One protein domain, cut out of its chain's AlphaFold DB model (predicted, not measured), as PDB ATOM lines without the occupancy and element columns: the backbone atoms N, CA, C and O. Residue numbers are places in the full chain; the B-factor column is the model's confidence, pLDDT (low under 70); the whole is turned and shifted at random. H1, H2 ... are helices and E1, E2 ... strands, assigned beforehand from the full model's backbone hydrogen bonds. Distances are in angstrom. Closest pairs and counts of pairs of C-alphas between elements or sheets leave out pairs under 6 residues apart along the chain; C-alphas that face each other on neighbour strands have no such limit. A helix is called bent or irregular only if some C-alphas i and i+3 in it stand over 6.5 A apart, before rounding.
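This is residues 231 to 366 of the 723 residues of the protein "YjgN protein" of Symbiodinium microadriaticum (UniProt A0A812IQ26). A small three-stranded sheet, E1 E2 E3, makes one end of a long, flat slab whose body is four helices side by side in an uneven row, H1, H2, H3 and H4. The two long helices H1 and H2 form one hairpin, the shorter H3 and H4 form a second one, and H3 packs slantwise on H2. The printed part has 136 residues, with four named helices and three named strands in the order H1 H2 E1 E2 H3 H4 E3, and the sheet is antiparallel throughout. The class is mostly helix. The whole is loose, with a radius of gyration of the C-alphas of 20.3 A, and spans 71 by 37 by 15 A.

In the sheet, E1 is residues 305 to 307, E2 residues 310 to 314, 13.4 A long, and E3 residues 355 to 359, 13.5 A long, ending at C-alpha 359 at (186.760, 180.939, 247.837). H2, residues 272 to 303, is 45.7 A long, with C-alpha 303 at (193.619, 190.940, 241.351); it is neither bent nor irregular, but only just: C-alphas 282 and 285 are 6.2 A apart. H1, residues 232 to 264, is 46.1 A long and begins at C-alpha 232 at (196.092, 205.844, 240.519); it is irregular, with C-alphas 261 and 264 7.4 A apart. H3 is residues 318 to 334, 24.1 A long, and H4 residues 340 to 353, 20.2 A long.

E2 is the inner strand. The hairpin E1 and E2 has N 307 and O 310 within hydrogen-bond range at 3.1 A; E2 and E3 have N 313 and O 356 at 2.9 A and N 358 and O 311 at 2.8 A. H2 only grazes the sheet, with residues 295 to 303; its closest C-alphas to E2 are those of Asn 303 and Lys 313, 5.1 A apart. H1 and H2 touch, closest at the C-alphas of Ala 242 and Val 289, 5.5 A, at a shallow tilt of 9 degrees, opposite ways; H1 does so with residues 238 to 253 alone. H2 touches H3 with residues 284 to 296 alone, closest at the C-alphas of Ala 291 and Cys 322, 5.3 A, at a steep tilt of 40 degrees, opposite ways. H3 and H4 touch, closest at the C-alphas of Asn 328 and Ala 343, 5.3 A, at a shallow tilt of 14 degrees, opposite ways. The helix packing is mostly aligned, only just: 2 of these 3 pairs are at a shallow tilt. H1 is apart from H3 and H4, and H2 from H4. Every O i to N i+4 pair is within hydrogen-bond range in H3 and H4, 27 of 29 in H1 and 26 of 28 in H2.

The two C-alphas farthest apart, those of Glu 268 and Gly 362, are 72.0 A apart. The printed part has no cut and no long link; the link from H1 to H2, 7 residues, is short. Mean pLDDT of the printed part is 84.4, and residues 260 to 261, 263 to 276 and 361 to 366 are under 70.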
ATOM      1  N   LYS A 231     194.255 201.785 242.404       95.81
ATOM      2  CA  LYS A 231     195.206 202.846 242.758       95.81
ATOM      3  C   LYS A 231     195.641 203.624 241.517       95.81
ATOM      4  O   LYS A 231     196.016 203.029 240.511       95.81
ATOM      5  N   THR A 232     195.657 204.954 241.611       96.44
ATOM      6  CA  THR A 232     196.092 205.844 240.519       96.44
ATOM      7  C   THR A 232     197.556 205.639 240.144       96.44
ATOM      8  O   THR A 232     197.880 205.582 238.961       96.44
ATOM      9  N   SER A 233     198.431 205.445 241.134       96.56
ATOM     10  CA  SER A 233     199.865 205.235 240.905       96.56
ATOM     11  C   SER A 233     200.162 204.015 240.032       96.56
ATOM     12  O   SER A 233     201.083 204.061 239.224       96.56
ATOM     13  N   SER A 234     199.360 202.949 240.130       96.19
ATOM     14  CA  SER A 234     199.530 201.744 239.310       96.19
ATOM     15  C   SER A 234     199.310 202.006 237.819       96.19
ATOM     16  O   SER A 234     200.007 201.420 236.997       96.19
ATOM     17  N   PHE A 235     198.381 202.898 237.465       97.12
ATOM     18  CA  PHE A 235     198.137 203.268 236.070       97.12
ATOM     19  C   PHE A 235     199.261 204.154 235.534       97.12
ATOM     20  O   PHE A 235     199.828 203.841 234.494       97.12
ATOM     21  N   TYR A 236     199.654 205.204 236.262       97.06
ATOM     22  CA  TYR A 236     200.770 206.052 235.827       97.06
ATOM     23  C   TYR A 236     202.082 205.271 235.701       97.06
ATOM     24  O   TYR A 236     202.781 205.437 234.711       97.06
ATOM     25  N   ALA A 237     202.390 204.361 236.632       96.06
ATOM     26  CA  ALA A 237     203.576 203.508 236.528       96.06
ATOM     27  C   ALA A 237     203.558 202.624 235.267       96.06
ATOM     28  O   ALA A 237     204.571 202.513 234.578       96.06
ATOM     29  N   MET A 238     202.403 202.035 234.932       95.25
ATOM     30  CA  MET A 238     202.224 201.234 233.716       95.25
ATOM     31  C   MET A 238     202.454 202.065 232.446       95.25
ATOM     32  O   MET A 238     203.169 201.624 231.547       95.25
ATOM     33  N   TYR A 239     201.881 203.268 232.373       95.50
ATOM     34  CA  TYR A 239     202.018 204.139 231.201       95.50
ATOM     35  C   TYR A 239     203.399 204.786 231.085       95.50
ATOM     36  O   TYR A 239     203.885 204.946 229.972       95.50
ATOM     37  N   LEU A 240     204.077 205.083 232.196       95.62
ATOM     38  CA  LEU A 240     205.474 205.526 232.176       95.62
ATOM     39  C   LEU A 240     206.406 204.420 231.667       95.62
ATOM     40  O   LEU A 240     207.292 204.690 230.863       95.62
ATOM     41  N   ALA A 241     206.176 203.165 232.072       94.31
ATOM     42  CA  ALA A 241     206.920 202.028 231.530       94.31
ATOM     43  C   ALA A 241     206.663 201.841 230.022       94.31
ATOM     44  O   ALA A 241     207.596 201.575 229.265       94.31
ATOM     45  N   ALA A 242     205.413 202.018 229.579       93.19
ATOM     46  CA  ALA A 242     205.048 201.992 228.163       93.19
ATOM     47  C   ALA A 242     205.706 203.127 227.367       93.19
ATOM     48  O   ALA A 242     206.262 202.869 226.304       93.19
ATOM     49  N   ALA A 243     205.700 204.353 227.896       92.12
ATOM     50  CA  ALA A 243     206.360 205.502 227.284       92.12
ATOM     51  C   ALA A 243     207.878 205.294 227.186       92.12
ATOM     52  O   ALA A 243     208.457 205.545 226.138       92.12
ATOM     53  N   GLY A 244     208.517 204.753 228.230       92.50
ATOM     54  CA  GLY A 244     209.934 204.378 228.194       92.50
ATOM     55  C   GLY A 244     210.260 203.390 227.071       92.50
ATOM     56  O   GLY A 244     211.215 203.587 226.328       92.50
ATOM     57  N   MET A 245     209.431 202.357 226.903       89.69
ATOM     58  CA  MET A 245     209.577 201.380 225.820       89.69
ATOM     59  C   MET A 245     209.340 201.998 224.434       89.69
ATOM     60  O   MET A 245     210.092 201.712 223.505       89.69
ATOM     61  N   ALA A 246     208.333 202.863 224.303       87.69
ATOM     62  CA  ALA A 246     208.047 203.581 223.065       87.69
ATOM     63  C   ALA A 246     209.180 204.548 222.684       87.69
ATOM     64  O   ALA A 246     209.527 204.630 221.514       87.69
ATOM     65  N   MET A 247     209.808 205.221 223.654       90.31
ATOM     66  CA  MET A 247     210.975 206.073 223.400       90.31
ATOM     67  C   MET A 247     212.167 205.265 222.888       90.31
ATOM     68  O   MET A 247     212.800 205.675 221.925       90.31
ATOM     69  N   ILE A 248     212.459 204.097 223.475       89.50
ATOM     70  CA  ILE A 248     213.534 203.214 222.979       89.50
ATOM     71  C   ILE A 248     213.277 202.831 221.518       89.50
ATOM     72  O   ILE A 248     214.180 202.890 220.692       89.50
ATOM     73  N   ALA A 249     212.037 202.474 221.194       84.50
ATOM     74  CA  ALA A 249     211.642 202.172 219.829       84.50
ATOM     75  C   ALA A 249     211.754 203.369 218.883       84.50
ATOM     76  O   ALA A 249     212.262 203.216 217.780       84.50
ATOM     77  N   PHE A 250     211.335 204.553 219.328       85.38
ATOM     78  CA  PHE A 250     211.511 205.794 218.587       85.38
ATOM     79  C   PHE A 250     212.989 206.050 218.275       85.38
ATOM     80  O   PHE A 250     213.319 206.339 217.134       85.38
ATOM     81  N   PHE A 251     213.899 205.845 219.232       88.00
ATOM     82  CA  PHE A 251     215.338 205.957 218.970       88.00
ATOM     83  C   PHE A 251     215.851 204.921 217.966       88.00
ATOM     84  O   PHE A 251     216.737 205.245 217.186       88.00
ATOM     85  N   ILE A 252     215.308 203.699 217.957       83.88
ATOM     86  CA  ILE A 252     215.655 202.682 216.949       83.88
ATOM     87  C   ILE A 252     215.167 203.113 215.560       83.88
ATOM     88  O   ILE A 252     215.919 202.984 214.601       83.88
ATOM     89  N   ILE A 253     213.948 203.653 215.460       80.88
ATOM     90  CA  ILE A 253     213.393 204.203 214.213       80.88
ATOM     91  C   ILE A 253     214.261 205.358 213.716       80.88
ATOM     92  O   ILE A 253     214.695 205.344 212.572       80.88
ATOM     93  N   VAL A 254     214.565 206.326 214.584       83.31
ATOM     94  CA  VAL A 254     215.421 207.467 214.241       83.31
ATOM     95  C   VAL A 254     216.809 206.991 213.829       83.31
ATOM     96  O   VAL A 254     217.335 207.479 212.843       83.31
ATOM     97  N   LEU A 255     217.399 206.015 214.528       83.94
ATOM     98  CA  LEU A 255     218.688 205.444 214.139       83.94
ATOM     99  C   LEU A 255     218.619 204.788 212.756       83.94
ATOM    100  O   LEU A 255     219.542 204.966 211.973       83.94
ATOM    101  N   PHE A 256     217.545 204.055 212.455       78.44
ATOM    102  CA  PHE A 256     217.333 203.450 211.143       78.44
ATOM    103  C   PHE A 256     217.240 204.515 210.043       78.44
ATOM    104  O   PHE A 256     217.995 204.442 209.083       78.44
ATOM    105  N   ILE A 257     216.403 205.540 210.240       75.00
ATOM    106  CA  ILE A 257     216.254 206.671 209.309       75.00
ATOM    107  C   ILE A 257     217.585 207.409 209.132       75.00
ATOM    108  O   ILE A 257     217.948 207.779 208.027       75.00
ATOM    109  N   VAL A 258     218.344 207.614 210.211       79.81
ATOM    110  CA  VAL A 258     219.655 208.270 210.145       79.81
ATOM    111  C   VAL A 258     220.658 207.416 209.367       79.81
ATOM    112  O   VAL A 258     221.406 207.960 208.566       79.81
ATOM    113  N   VAL A 259     220.692 206.096 209.579       78.56
ATOM    114  CA  VAL A 259     221.565 205.179 208.821       78.56
ATOM    115  C   VAL A 259     221.221 205.195 207.329       78.56
ATOM    116  O   VAL A 259     222.134 205.227 206.508       78.56
ATOM    117  N   ASP A 260     219.932 205.222 206.997       69.25
ATOM    118  CA  ASP A 260     219.416 205.364 205.633       69.25
ATOM    119  C   ASP A 260     219.841 206.705 205.007       69.25
ATOM    120  O   ASP A 260     220.483 206.721 203.961       69.25
ATOM    121  N   LEU A 261     219.658 207.818 205.732       67.00
ATOM    122  CA  LEU A 261     220.064 209.172 205.324       67.00
ATOM    123  C   LEU A 261     221.577 209.317 205.066       67.00
ATOM    124  O   LEU A 261     221.997 210.176 204.297       67.00
ATOM    125  N   PHE A 262     222.415 208.493 205.706       74.12
ATOM    126  CA  PHE A 262     223.862 208.451 205.459       74.12
ATOM    127  C   PHE A 262     224.258 207.573 204.255       74.12
ATOM    128  O   PHE A 262     225.440 207.263 204.098       74.12
ATOM    129  N   GLY A 263     223.298 207.187 203.408       63.38
ATOM    130  CA  GLY A 263     223.538 206.472 202.153       63.38
ATOM    131  C   GLY A 263     223.873 204.995 202.340       63.38
ATOM    132  O   GLY A 263     224.520 204.399 201.488       63.38
ATOM    133  N   PHE A 264     223.488 204.389 203.472       62.25
ATOM    134  CA  PHE A 264     223.702 202.950 203.679       62.25
ATOM    135  C   PHE A 264     222.795 202.094 202.786       62.25
ATOM    136  O   PHE A 264     223.132 200.952 202.471       62.25
ATOM    137  N   PHE A 265     221.654 202.646 202.384       60.38
ATOM    138  CA  PHE A 265     220.836 202.120 201.308       60.38
ATOM    139  C   PHE A 265     220.995 203.095 200.135       60.38
ATOM    140  O   PHE A 265     220.514 204.220 200.191       60.38
ATOM    141  N   GLU A 266     221.765 202.702 199.118       55.59
ATOM    142  CA  GLU A 266     222.084 203.519 197.932       55.59
ATOM    143  C   GLU A 266     220.897 203.596 196.948       55.59
ATOM    144  O   GLU A 266     221.070 203.407 195.748       55.59
ATOM    145  N   SER A 267     219.674 203.814 197.437       55.56
ATOM    146  CA  SER A 267     218.497 203.977 196.582       55.56
ATOM    147  C   SER A 267     217.837 205.327 196.842       55.56
ATOM    148  O   SER A 267     217.493 205.643 197.978       55.56
ATOM    149  N   GLU A 268     217.651 206.119 195.782       51.19
ATOM    150  CA  GLU A 268     216.866 207.364 195.833       51.19
ATOM    151  C   GLU A 268     215.376 207.089 196.135       51.19
ATOM    152  O   GLU A 268     214.660 207.981 196.581       51.19
ATOM    153  N   GLU A 269     214.937 205.828 196.012       50.91
ATOM    154  CA  GLU A 269     213.586 205.362 196.329       50.91
ATOM    155  C   GLU A 269     213.524 204.361 197.493       50.91
ATOM    156  O   GLU A 269     214.442 203.567 197.734       50.91
ATOM    157  N   ILE A 270     212.376 204.338 198.181       58.72
ATOM    158  CA  ILE A 270     212.049 203.335 199.200       58.72
ATOM    159  C   ILE A 270     211.558 202.062 198.498       58.72
ATOM    160  O   ILE A 270     210.380 201.917 198.182       58.72
ATOM    161  N   SER A 271     212.442 201.084 198.321       63.59
ATOM    162  CA  SER A 271     212.081 199.749 197.831       63.59
ATOM    163  C   SER A 271     210.980 199.094 198.682       63.59
ATOM    164  O   SER A 271     210.878 199.321 199.892       63.59
ATOM    165  N   LEU A 272     210.223 198.151 198.099       60.78
ATOM    166  CA  LEU A 272     209.266 197.313 198.843       60.78
ATOM    167  C   LEU A 272     209.913 196.664 200.083       60.78
ATOM    168  O   LEU A 272     209.276 196.507 201.124       60.78
ATOM    169  N   THR A 273     211.199 196.319 199.995       66.12
ATOM    170  CA  THR A 273     211.972 195.777 201.116       66.12
ATOM    171  C   THR A 273     212.176 196.816 202.221       66.12
ATOM    172  O   THR A 273     211.922 196.502 203.386       66.12
ATOM    173  N   GLN A 274     212.579 198.048 201.895       67.62
ATOM    174  CA  GLN A 274     212.691 199.147 202.867       67.62
ATOM    175  C   GLN A 274     211.330 199.499 203.480       67.62
ATOM    176  O   GLN A 274     211.246 199.667 204.696       67.62
ATOM    177  N   LEU A 275     210.249 199.502 202.693       66.81
ATOM    178  CA  LEU A 275     208.889 199.729 203.188       66.81
ATOM    179  C   LEU A 275     208.452 198.635 204.177       66.81
ATOM    180  O   LEU A 275     207.917 198.924 205.251       66.81
ATOM    181  N   LEU A 276     208.719 197.366 203.855       66.62
ATOM    182  CA  LEU A 276     208.457 196.239 204.754       66.62
ATOM    183  C   LEU A 276     209.293 196.334 206.036       66.62
ATOM    184  O   LEU A 276     208.776 196.059 207.122       66.62
ATOM    185  N   ILE A 277     210.562 196.744 205.939       74.62
ATOM    186  CA  ILE A 277     211.419 196.981 207.105       74.62
ATOM    187  C   ILE A 277     210.839 198.110 207.957       74.62
ATOM    188  O   ILE A 277     210.636 197.901 209.152       74.62
ATOM    189  N   LEU A 278     210.498 199.258 207.370       71.19
ATOM    190  CA  LEU A 278     209.891 200.389 208.072       71.19
ATOM    191  C   LEU A 278     208.609 199.963 208.797       71.19
ATOM    192  O   LEU A 278     208.448 200.216 209.995       71.19
ATOM    193  N   TYR A 279     207.732 199.224 208.117       70.31
ATOM    194  CA  TYR A 279     206.513 198.686 208.712       70.31
ATOM    195  C   TYR A 279     206.806 197.756 209.899       70.31
ATOM    196  O   TYR A 279     206.170 197.861 210.953       70.31
ATOM    197  N   LEU A 280     207.796 196.865 209.773       76.56
ATOM    198  CA  LEU A 280     208.225 195.982 210.860       76.56
ATOM    199  C   LEU A 280     208.803 196.767 212.047       76.56
ATOM    200  O   LEU A 280     208.482 196.465 213.201       76.56
ATOM    201  N   VAL A 281     209.609 197.794 211.779       78.31
ATOM    202  CA  VAL A 281     210.200 198.666 212.801       78.31
ATOM    203  C   VAL A 281     209.108 199.443 213.551       78.31
ATOM    204  O   VAL A 281     209.239 199.639 214.757       78.31
ATOM    205  N   LEU A 282     207.998 199.811 212.902       74.94
ATOM    206  CA  LEU A 282     206.855 200.468 213.552       74.94
ATOM    207  C   LEU A 282     205.967 199.487 214.338       74.94
ATOM    208  O   LEU A 282     205.590 199.750 215.489       74.94
ATOM    209  N   ILE A 283     205.631 198.333 213.753       78.12
ATOM    210  CA  ILE A 283     204.655 197.404 214.341       78.12
ATOM    211  C   ILE A 283     205.212 196.644 215.546       78.12
ATOM    212  O   ILE A 283     204.474 196.368 216.497       78.12
ATOM    213  N   ILE A 284     206.505 196.303 215.546       85.25
ATOM    214  CA  ILE A 284     207.117 195.513 216.619       85.25
ATOM    215  C   ILE A 284     207.018 196.264 217.959       85.25
ATOM    216  O   ILE A 284     206.383 195.740 218.878       85.25
ATOM    217  N   PRO A 285     207.533 197.497 218.109       86.56
ATOM    218  CA  PRO A 285     207.359 198.296 219.318       86.56
ATOM    219  C   PRO A 285     205.919 198.420 219.786       86.56
ATOM    220  O   PRO A 285     205.632 198.222 220.970       86.56
ATOM    221  N   TYR A 286     205.005 198.698 218.853       84.94
ATOM    222  CA  TYR A 286     203.584 198.811 219.142       84.94
ATOM    223  C   TYR A 286     203.049 197.527 219.788       84.94
ATOM    224  O   TYR A 286     202.398 197.582 220.834       84.94
ATOM    225  N   VAL A 287     203.380 196.360 219.227       86.50
ATOM    226  CA  VAL A 287     202.975 195.053 219.762       86.50
ATOM    227  C   VAL A 287     203.507 194.837 221.182       86.50
ATOM    228  O   VAL A 287     202.770 194.346 222.043       86.50
ATOM    229  N   PHE A 288     204.752 195.223 221.469       91.12
ATOM    230  CA  PHE A 288     205.348 195.073 222.800       91.12
ATOM    231  C   PHE A 288     204.748 196.041 223.830       91.12
ATOM    232  O   PHE A 288     204.412 195.619 224.941       91.12
ATOM    233  N   VAL A 289     204.524 197.305 223.460       91.50
ATOM    234  CA  VAL A 289     203.835 198.294 224.308       91.50
ATOM    235  C   VAL A 289     202.396 197.850 224.589       91.50
ATOM    236  O   VAL A 289     201.940 197.864 225.738       91.50
ATOM    237  N   PHE A 290     201.689 197.366 223.567       90.38
ATOM    238  CA  PHE A 290     200.351 196.804 223.709       90.38
ATOM    239  C   PHE A 290     200.345 195.586 224.641       90.38
ATOM    240  O   PHE A 290     199.495 195.487 225.534       90.38
ATOM    241  N   ALA A 291     201.310 194.673 224.488       93.88
ATOM    242  CA  ALA A 291     201.469 193.510 225.354       93.88
ATOM    243  C   ALA A 291     201.723 193.911 226.814       93.88
ATOM    244  O   ALA A 291     201.099 193.339 227.715       93.88
ATOM    245  N   LEU A 292     202.575 194.915 227.050       95.31
ATOM    246  CA  LEU A 292     202.867 195.471 228.371       95.31
ATOM    247  C   LEU A 292     201.603 195.985 229.055       95.31
ATOM    248  O   LEU A 292     201.236 195.487 230.126       95.31
ATOM    249  N   ILE A 293     200.907 196.921 228.403       94.88
ATOM    250  CA  ILE A 293     199.695 197.541 228.940       94.88
ATOM    251  C   ILE A 293     198.628 196.470 229.175       94.88
ATOM    252  O   ILE A 293     198.081 196.377 230.272       94.88
ATOM    253  N   LYS A 294     198.348 195.599 228.194       94.69
ATOM    254  CA  LYS A 294     197.314 194.561 228.345       94.69
ATOM    255  C   LYS A 294     197.619 193.579 229.468       94.69
ATOM    256  O   LYS A 294     196.690 193.174 230.167       94.69
ATOM    257  N   THR A 295     198.877 193.192 229.653       97.19
ATOM    258  CA  THR A 295     199.275 192.248 230.707       97.19
ATOM    259  C   THR A 295     199.103 192.861 232.090       97.19
ATOM    260  O   THR A 295     198.421 192.285 232.940       97.19
ATOM    261  N   GLN A 296     199.677 194.048 232.305       96.88
ATOM    262  CA  GLN A 296     199.621 194.727 233.598       96.88
ATOM    263  C   GLN A 296     198.193 195.125 233.965       96.88
ATOM    264  O   GLN A 296     197.757 194.857 235.081       96.88
ATOM    265  N   LEU A 297     197.436 195.673 233.011       97.00
ATOM    266  CA  LEU A 297     196.047 196.071 233.214       97.00
ATOM    267  C   LEU A 297     195.155 194.887 233.596       97.00
ATOM    268  O   LEU A 297     194.364 194.994 234.530       97.00
ATOM    269  N   THR A 298     195.302 193.747 232.916       96.44
ATOM    270  CA  THR A 298     194.513 192.540 233.216       96.44
ATOM    271  C   THR A 298     194.816 192.031 234.625       96.44
ATOM    272  O   THR A 298     193.894 191.836 235.416       96.44
ATOM    273  N   ASN A 299     196.100 191.893 234.976       97.25
ATOM    274  CA  ASN A 299     196.498 191.487 236.324       97.25
ATOM    275  C   ASN A 299     195.981 192.480 237.377       97.25
ATOM    276  O   ASN A 299     195.454 192.062 238.404       97.25
ATOM    277  N   LEU A 300     196.095 193.787 237.131       96.75
ATOM    278  CA  LEU A 300     195.652 194.824 238.059       96.75
ATOM    279  C   LEU A 300     194.139 194.757 238.307       96.75
ATOM    280  O   LEU A 300     193.716 194.771 239.460       96.75
ATOM    281  N   VAL A 301     193.337 194.672 237.244       96.88
ATOM    282  CA  VAL A 301     191.872 194.659 237.341       96.88
ATOM    283  C   VAL A 301     191.390 193.409 238.065       96.88
ATOM    284  O   VAL A 301     190.676 193.536 239.055       96.88
ATOM    285  N   TYR A 302     191.806 192.214 237.635       95.88
ATOM    286  CA  TYR A 302     191.315 190.978 238.247       95.88
ATOM    287  C   TYR A 302     191.832 190.786 239.677       95.88
ATOM    288  O   TYR A 302     191.044 190.445 240.547       95.88
ATOM    289  N   ASN A 303     193.100 191.093 239.980       96.25
ATOM    290  CA  ASN A 303     193.619 190.940 241.351       96.25
ATOM    291  C   ASN A 303     192.987 191.910 242.367       96.25
ATOM    292  O   ASN A 303     193.091 191.683 243.571       96.25
ATOM    293  N   ASN A 304     192.354 192.995 241.906       96.50
ATOM    294  CA  ASN A 304     191.644 193.950 242.764       96.50
ATOM    295  C   ASN A 304     190.115 193.816 242.678       96.50
ATOM    296  O   ASN A 304     189.405 194.573 243.346       96.50
ATOM    297  N   LEU A 305     189.606 192.874 241.880       95.12
ATOM    298  CA  LEU A 305     188.184 192.588 241.771       95.12
ATOM    299  C   LEU A 305     187.752 191.681 242.927       95.12
ATOM    300  O   LEU A 305     188.283 190.586 243.120       95.12
ATOM    301  N   LYS A 306     186.767 192.142 243.692       90.25
ATOM    302  CA  LYS A 306     186.186 191.426 244.825       90.25
ATOM    303  C   LYS A 306     184.737 191.072 244.534       90.25
ATOM    304  O   LYS A 306     183.990 191.879 243.983       90.25
ATOM    305  N   PHE A 307     184.346 189.878 244.954       88.56
ATOM    306  CA  PHE A 307     182.970 189.402 244.970       88.56
ATOM    307  C   PHE A 307     182.708 188.767 246.349       88.56
ATOM    308  O   PHE A 307     183.660 188.321 246.991       88.56
ATOM    309  N   PRO A 308     181.479 188.748 246.893       82.94
ATOM    310  CA  PRO A 308     181.252 188.229 248.240       82.94
ATOM    311  C   PRO A 308     181.835 186.822 248.448       82.94
ATOM    312  O   PRO A 308     181.521 185.901 247.700       82.94
ATOM    313  N   LYS A 309     182.688 186.675 249.474       82.44
ATOM    314  CA  LYS A 309     183.395 185.433 249.851       82.44
ATOM    315  C   LYS A 309     184.330 184.854 248.773       82.44
ATOM    316  O   LYS A 309     184.797 183.727 248.928       82.44
ATOM    317  N   VAL A 310     184.616 185.606 247.708       86.25
ATOM    318  CA  VAL A 310     185.414 185.155 246.565       86.25
ATOM    319  C   VAL A 310     186.372 186.249 246.089       86.25
ATOM    320  O   VAL A 310     186.008 187.414 245.927       86.25
ATOM    321  N   ARG A 311     187.613 185.869 245.783       89.62
ATOM    322  CA  ARG A 311     188.606 186.755 245.157       89.62
ATOM    323  C   ARG A 311     189.086 186.179 243.837       89.62
ATOM    324  O   ARG A 311     189.185 184.965 243.683       89.62
ATOM    325  N   PHE A 312     189.450 187.056 242.912       93.44
ATOM    326  CA  PHE A 312     190.095 186.665 241.666       93.44
ATOM    327  C   PHE A 312     191.612 186.793 241.804       93.44
ATOM    328  O   PHE A 312     192.122 187.736 242.411       93.44
ATOM    329  N   LYS A 313     192.339 185.839 241.226       95.06
ATOM    330  CA  LYS A 313     193.796 185.875 241.104       95.06
ATOM    331  C   LYS A 313     194.173 185.696 239.640       95.06
ATOM    332  O   LYS A 313     193.773 184.725 239.010       95.06
ATOM    333  N   CYS A 314     194.955 186.626 239.109       96.69
ATOM    334  CA  CYS A 314     195.448 186.621 237.740       96.69
ATOM    335  C   CYS A 314     196.957 186.897 237.719       96.69
ATOM    336  O   CYS A 314     197.434 187.856 238.334       96.69
ATOM    337  N   SER A 315     197.713 186.036 237.039       96.12
ATOM    338  CA  SER A 315     199.182 186.052 237.046       96.12
ATOM    339  C   SER A 315     199.784 185.929 235.648       96.12
ATOM    340  O   SER A 315     200.683 185.123 235.413       96.12
ATOM    341  N   LEU A 316     199.304 186.735 234.699       97.75
ATOM    342  CA  LEU A 316     199.859 186.765 233.346       97.75
ATOM    343  C   LEU A 316     201.317 187.236 233.369       97.75
ATOM    344  O   LEU A 316     201.622 188.322 233.870       97.75
ATOM    345  N   LYS A 317     202.216 186.441 232.782       97.62
ATOM    346  CA  LYS A 317     203.629 186.808 232.594       97.62
ATOM    347  C   LYS A 317     203.801 187.710 231.374       97.62
ATOM    348  O   LYS A 317     203.389 187.332 230.276       97.62
ATOM    349  N   LEU A 318     204.480 188.846 231.558       95.88
ATOM    350  CA  LEU A 318     204.770 189.813 230.492       95.88
ATOM    351  C   LEU A 318     205.535 189.178 229.326       95.88
ATOM    352  O   LEU A 318     205.100 189.283 228.188       95.88
ATOM    353  N   SER A 319     206.621 188.454 229.608       95.62
ATOM    354  CA  SER A 319     207.460 187.830 228.574       95.62
ATOM    355  C   SER A 319     206.678 186.877 227.667       95.62
ATOM    356  O   SER A 319     206.808 186.916 226.445       95.62
ATOM    357  N   LYS A 320     205.808 186.051 228.257       97.12
ATOM    358  CA  LYS A 320     204.943 185.135 227.508       97.12
ATOM    359  C   LYS A 320     203.874 185.877 226.710       97.12
ATOM    360  O   LYS A 320     203.606 185.476 225.585       97.12
ATOM    361  N   MET A 321     203.302 186.957 227.244       97.06
ATOM    362  CA  MET A 321     202.337 187.785 226.513       97.06
ATOM    363  C   MET A 321     202.978 188.513 225.328       97.06
ATOM    364  O   MET A 321     202.387 188.512 224.254       97.06
ATOM    365  N   CYS A 322     204.187 189.065 225.483       95.06
ATOM    366  CA  CYS A 322     204.936 189.660 224.372       95.06
ATOM    367  C   CYS A 322     205.202 188.623 223.276       95.06
ATOM    368  O   CYS A 322     204.870 188.862 222.122       95.06
ATOM    369  N   TRP A 323     205.708 187.439 223.641       97.06
ATOM    370  CA  TRP A 323     205.940 186.355 222.682       97.06
ATOM    371  C   TRP A 323     204.655 185.890 221.983       97.06
ATOM    372  O   TRP A 323     204.648 185.652 220.774       97.06
ATOM    373  N   LEU A 324     203.550 185.774 222.726       95.44
ATOM    374  CA  LEU A 324     202.250 185.405 222.167       95.44
ATOM    375  C   LEU A 324     201.760 186.440 221.161       95.44
ATOM    376  O   LEU A 324     201.414 186.055 220.051       95.44
ATOM    377  N   TYR A 325     201.742 187.728 221.512       91.50
ATOM    378  CA  TYR A 325     201.301 188.758 220.575       91.50
ATOM    379  C   TYR A 325     202.237 188.872 219.373       91.50
ATOM    380  O   TYR A 325     201.741 188.883 218.258       91.50
ATOM    381  N   PHE A 326     203.557 188.852 219.571       92.44
ATOM    382  CA  PHE A 326     204.531 188.906 218.478       92.44
ATOM    383  C   PHE A 326     204.347 187.752 217.481       92.44
ATOM    384  O   PHE A 326     204.139 187.985 216.293       92.44
ATOM    385  N   THR A 327     204.328 186.502 217.964       94.69
ATOM    386  CA  THR A 327     204.135 185.332 217.085       94.69
ATOM    387  C   THR A 327     202.743 185.279 216.461       94.69
ATOM    388  O   THR A 327     202.603 184.821 215.331       94.69
ATOM    389  N   ASN A 328     201.711 185.754 217.165       89.88
ATOM    390  CA  ASN A 328     200.367 185.868 216.605       89.88
ATOM    391  C   ASN A 328     200.314 186.904 215.481       89.88
ATOM    392  O   ASN A 328     199.749 186.604 214.437       89.88
ATOM    393  N   THR A 329     200.904 188.086 215.669       83.38
ATOM    394  CA  THR A 329     200.947 189.137 214.646       83.38
ATOM    395  C   THR A 329     201.699 188.656 213.409       83.38
ATOM    396  O   THR A 329     201.169 188.773 212.310       83.38
ATOM    397  N   LEU A 330     202.866 188.023 213.578       83.75
ATOM    398  CA  LEU A 330     203.631 187.478 212.454       83.75
ATOM    399  C   LEU A 330     202.833 186.422 211.678       83.75
ATOM    400  O   LEU A 330     202.773 186.475 210.455       83.75
ATOM    401  N   ALA A 331     202.170 185.496 212.377       83.00
ATOM    402  CA  ALA A 331     201.330 184.490 211.732       83.00
ATOM    403  C   ALA A 331     200.119 185.111 211.019       83.00
ATOM    404  O   ALA A 331     199.750 184.662 209.940       83.00
ATOM    405  N   ILE A 332     199.492 186.140 211.600       78.94
ATOM    406  CA  ILE A 332     198.370 186.861 210.984       78.94
ATOM    407  C   ILE A 332     198.824 187.535 209.687       78.94
ATOM    408  O   ILE A 332     198.154 187.363 208.676       78.94
ATOM    409  N   ILE A 333     199.967 188.223 209.692       75.31
ATOM    410  CA  ILE A 333     200.527 188.862 208.492       75.31
ATOM    411  C   ILE A 333     200.872 187.799 207.441       75.31
ATOM    412  O   ILE A 333     200.366 187.853 206.325       75.31
ATOM    413  N   ALA A 334     201.641 186.772 207.820       77.19
ATOM    414  CA  ALA A 334     202.104 185.721 206.910       77.19
ATOM    415  C   ALA A 334     200.976 184.875 206.294       77.19
ATOM    416  O   ALA A 334     201.182 184.212 205.283       77.19
ATOM    417  N   THR A 335     199.790 184.865 206.905       78.12
ATOM    418  CA  THR A 335     198.628 184.103 206.420       78.12
ATOM    419  C   THR A 335     197.519 184.989 205.863       78.12
ATOM    420  O   THR A 335     196.401 184.504 205.684       78.12
ATOM    421  N   LEU A 336     197.790 186.283 205.640       73.12
ATOM    422  CA  LEU A 336     196.799 187.268 205.198       73.12
ATOM    423  C   LEU A 336     195.511 187.189 206.038       73.12
ATOM    424  O   LEU A 336     194.399 187.063 205.536       73.12
ATOM    425  N   SER A 337     195.678 187.236 207.361       76.88
ATOM    426  CA  SER A 337     194.628 187.171 208.385       76.88
ATOM    427  C   SER A 337     193.987 185.803 208.663       76.88
ATOM    428  O   SER A 337     193.248 185.684 209.647       76.88
ATOM    429  N   LEU A 338     194.310 184.735 207.923       80.31
ATOM    430  CA  LEU A 338     193.738 183.400 208.180       80.31
ATOM    431  C   LEU A 338     194.142 182.803 209.544       80.31
ATOM    432  O   LEU A 338     193.426 181.954 210.073       80.31
ATOM    433  N   ALA A 339     195.237 183.259 210.161       85.38
ATOM    434  CA  ALA A 339     195.670 182.821 211.493       85.38
ATOM    435  C   ALA A 339     194.945 183.510 212.670       85.38
ATOM    436  O   ALA A 339     195.216 183.176 213.830       85.38
ATOM    437  N   ILE A 340     194.003 184.437 212.435       85.62
ATOM    438  CA  ILE A 340     193.240 185.098 213.517       85.62
ATOM    439  C   ILE A 340     192.549 184.089 214.465       85.62
ATOM    440  O   ILE A 340     192.640 184.277 215.687       85.62
ATOM    441  N   PRO A 341     191.869 183.024 213.985       89.56
ATOM    442  CA  PRO A 341     191.257 182.010 214.850       89.56
ATOM    443  C   PRO A 341     192.270 181.339 215.778       89.56
ATOM    444  O   PRO A 341     192.053 181.277 216.989       89.56
ATOM    445  N   TRP A 342     193.414 180.927 215.230       93.12
ATOM    446  CA  TRP A 342     194.511 180.320 215.982       93.12
ATOM    447  C   TRP A 342     195.060 181.261 217.061       93.12
ATOM    448  O   TRP A 342     195.198 180.869 218.224       93.12
ATOM    449  N   ALA A 343     195.288 182.531 216.717       92.31
ATOM    450  CA  ALA A 343     195.755 183.547 217.656       92.31
ATOM    451  C   ALA A 343     194.768 183.773 218.817       92.31
ATOM    452  O   ALA A 343     195.179 183.862 219.980       92.31
ATOM    453  N   LYS A 344     193.458 183.824 218.522       92.44
ATOM    454  CA  LYS A 344     192.399 183.980 219.535       92.44
ATOM    455  C   LYS A 344     192.344 182.792 220.499       92.44
ATOM    456  O   LYS A 344     192.249 183.017 221.705       92.44
ATOM    457  N   ILE A 345     192.459 181.560 219.997       96.31
ATOM    458  CA  ILE A 345     192.469 180.338 220.820       96.31
ATOM    459  C   ILE A 345     193.693 180.293 221.739       96.31
ATOM    460  O   ILE A 345     193.539 180.093 222.944       96.31
ATOM    461  N   ARG A 346     194.900 180.555 221.213       96.19
ATOM    462  CA  ARG A 346     196.134 180.615 222.025       96.19
ATOM    463  C   ARG A 346     196.023 181.628 223.161       96.19
ATOM    464  O   ARG A 346     196.412 181.340 224.291       96.19
ATOM    465  N   LEU A 347     195.482 182.809 222.862       95.38
ATOM    466  CA  LEU A 347     195.332 183.882 223.841       95.38
ATOM    467  C   LEU A 347     194.267 183.559 224.900       95.38
ATOM    468  O   LEU A 347     194.487 183.844 226.077       95.38
ATOM    469  N   ALA A 348     193.132 182.975 224.503       96.00
ATOM    470  CA  ALA A 348     192.080 182.552 225.428       96.00
ATOM    471  C   ALA A 348     192.585 181.468 226.389       96.00
ATOM    472  O   ALA A 348     192.437 181.611 227.603       96.00
ATOM    473  N   ARG A 349     193.276 180.455 225.854       97.00
ATOM    474  CA  ARG A 349     193.869 179.357 226.620       97.00
ATOM    475  C   ARG A 349     194.872 179.852 227.658       97.00
ATOM    476  O   ARG A 349     194.687 179.616 228.847       97.00
ATOM    477  N   TYR A 350     195.858 180.644 227.233       97.56
ATOM    478  CA  TYR A 350     196.864 181.183 228.151       97.56
ATOM    479  C   TYR A 350     196.254 182.073 229.246       97.56
ATOM    480  O   TYR A 350     196.717 182.072 230.389       97.56
ATOM    481  N   ARG A 351     195.204 182.842 228.928       96.69
ATOM    482  CA  ARG A 351     194.503 183.661 229.927       96.69
ATOM    483  C   ARG A 351     193.750 182.817 230.950       96.69
ATOM    484  O   ARG A 351     193.812 183.158 232.128       96.69
ATOM    485  N   ALA A 352     193.072 181.757 230.518       95.81
ATOM    486  CA  ALA A 352     192.359 180.844 231.409       95.81
ATOM    487  C   ALA A 352     193.330 180.126 232.366       95.81
ATOM    488  O   ALA A 352     193.161 180.217 233.577       95.81
ATOM    489  N   GLU A 353     194.432 179.573 231.843       95.31
ATOM    490  CA  GLU A 353     195.477 178.880 232.623       95.31
ATOM    491  C   GLU A 353     196.114 179.739 233.734       95.31
ATOM    492  O   GLU A 353     196.703 179.216 234.679       95.31
ATOM    493  N   ASN A 354     196.027 181.067 233.619       96.81
ATOM    494  CA  ASN A 354     196.627 182.022 234.552       96.81
ATOM    495  C   ASN A 354     195.582 182.814 235.349       96.81
ATOM    496  O   ASN A 354     195.912 183.865 235.912       96.81
ATOM    497  N   MET A 355     194.335 182.342 235.392       96.44
ATOM    498  CA  MET A 355     193.238 182.964 236.123       96.44
ATOM    499  C   MET A 355     192.585 181.957 237.067       96.44
ATOM    500  O   MET A 355     192.282 180.829 236.694       96.44
ATOM    501  N   PHE A 356     192.363 182.382 238.309       94.31
ATOM    502  CA  PHE A 356     191.857 181.540 239.384       94.31
ATOM    503  C   PHE A 356     190.811 182.286 240.203       94.31
ATOM    504  O   PHE A 356     190.907 183.498 240.417       94.31
ATOM    505  N   LEU A 357     189.842 181.532 240.705       91.69
ATOM    506  CA  LEU A 357     188.816 181.982 241.629       91.69
ATOM    507  C   LEU A 357     189.083 181.356 243.002       91.69
ATOM    508  O   LEU A 357     189.149 180.137 243.127       91.69
ATOM    509  N   ILE A 358     189.271 182.180 244.030       89.75
ATOM    510  CA  ILE A 358     189.628 181.753 245.390       89.75
ATOM    511  C   ILE A 358     188.420 181.969 246.301       89.75
ATOM    512  O   ILE A 358     187.997 183.111 246.477       89.75
ATOM    513  N   SER A 359     187.880 180.897 246.882       84.38
ATOM    514  CA  SER A 359     186.760 180.939 247.837       84.38
ATOM    515  C   SER A 359     187.270 181.006 249.279       84.38
ATOM    516  O   SER A 359     188.100 180.187 249.666       84.38
ATOM    517  N   GLU A 360     186.777 181.965 250.069       73.06
ATOM    518  CA  GLU A 360     187.194 182.212 251.466       73.06
ATOM    519  C   GLU A 360     186.409 181.396 252.503       73.06
ATOM    520  O   GLU A 360     186.883 181.181 253.612       73.06
ATOM    521  N   SER A 361     185.211 180.935 252.149       56.44
ATOM    522  CA  SER A 361     184.471 179.913 252.892       56.44
ATOM    523  C   SER A 361     184.553 178.610 252.108       56.44
ATOM    524  O   SER A 361     184.466 178.654 250.877       56.44
ATOM    525  N   GLY A 362     184.728 177.476 252.791       54.91
ATOM    526  CA  GLY A 362     184.790 176.149 252.168       54.91
ATOM    527  C   GLY A 362     183.699 175.903 251.112       54.91
ATOM    528  O   GLY A 362     182.654 176.541 251.138       54.91
ATOM    529  N   GLU A 363     184.016 175.004 250.175       47.03
ATOM    530  CA  GLU A 363     183.241 174.579 248.994       47.03
ATOM    531  C   GLU A 363     182.272 175.599 248.373       47.03
ATOM    532  O   GLU A 363     181.146 175.806 248.815       47.03
ATOM    533  N   ILE A 364     182.648 176.089 247.189       50.34
ATOM    534  CA  ILE A 364     181.653 176.294 246.140       50.34
ATOM    535  C   ILE A 364     181.303 174.867 245.715       50.34
ATOM    536  O   ILE A 364     182.035 174.292 244.917       50.34
ATOM    537  N   GLU A 365     180.303 174.259 246.359       37.81
ATOM    538  CA  GLU A 365     179.974 172.835 246.209       37.81
ATOM    539  C   GLU A 365     179.889 172.469 244.719       37.81
ATOM    540  O   GLU A 365     179.000 172.924 243.998       37.81
ATOM    541  N   VAL A 366     180.886 171.713 244.261       35.47
ATOM    542  CA  VAL A 366     180.928 170.995 242.987       35.47
ATOM    543  C   VAL A 366     181.734 169.744 243.267       35.47
ATOM    544  O   VAL A 366     182.963 169.732 243.172       35.47
TER     545      VAL A 366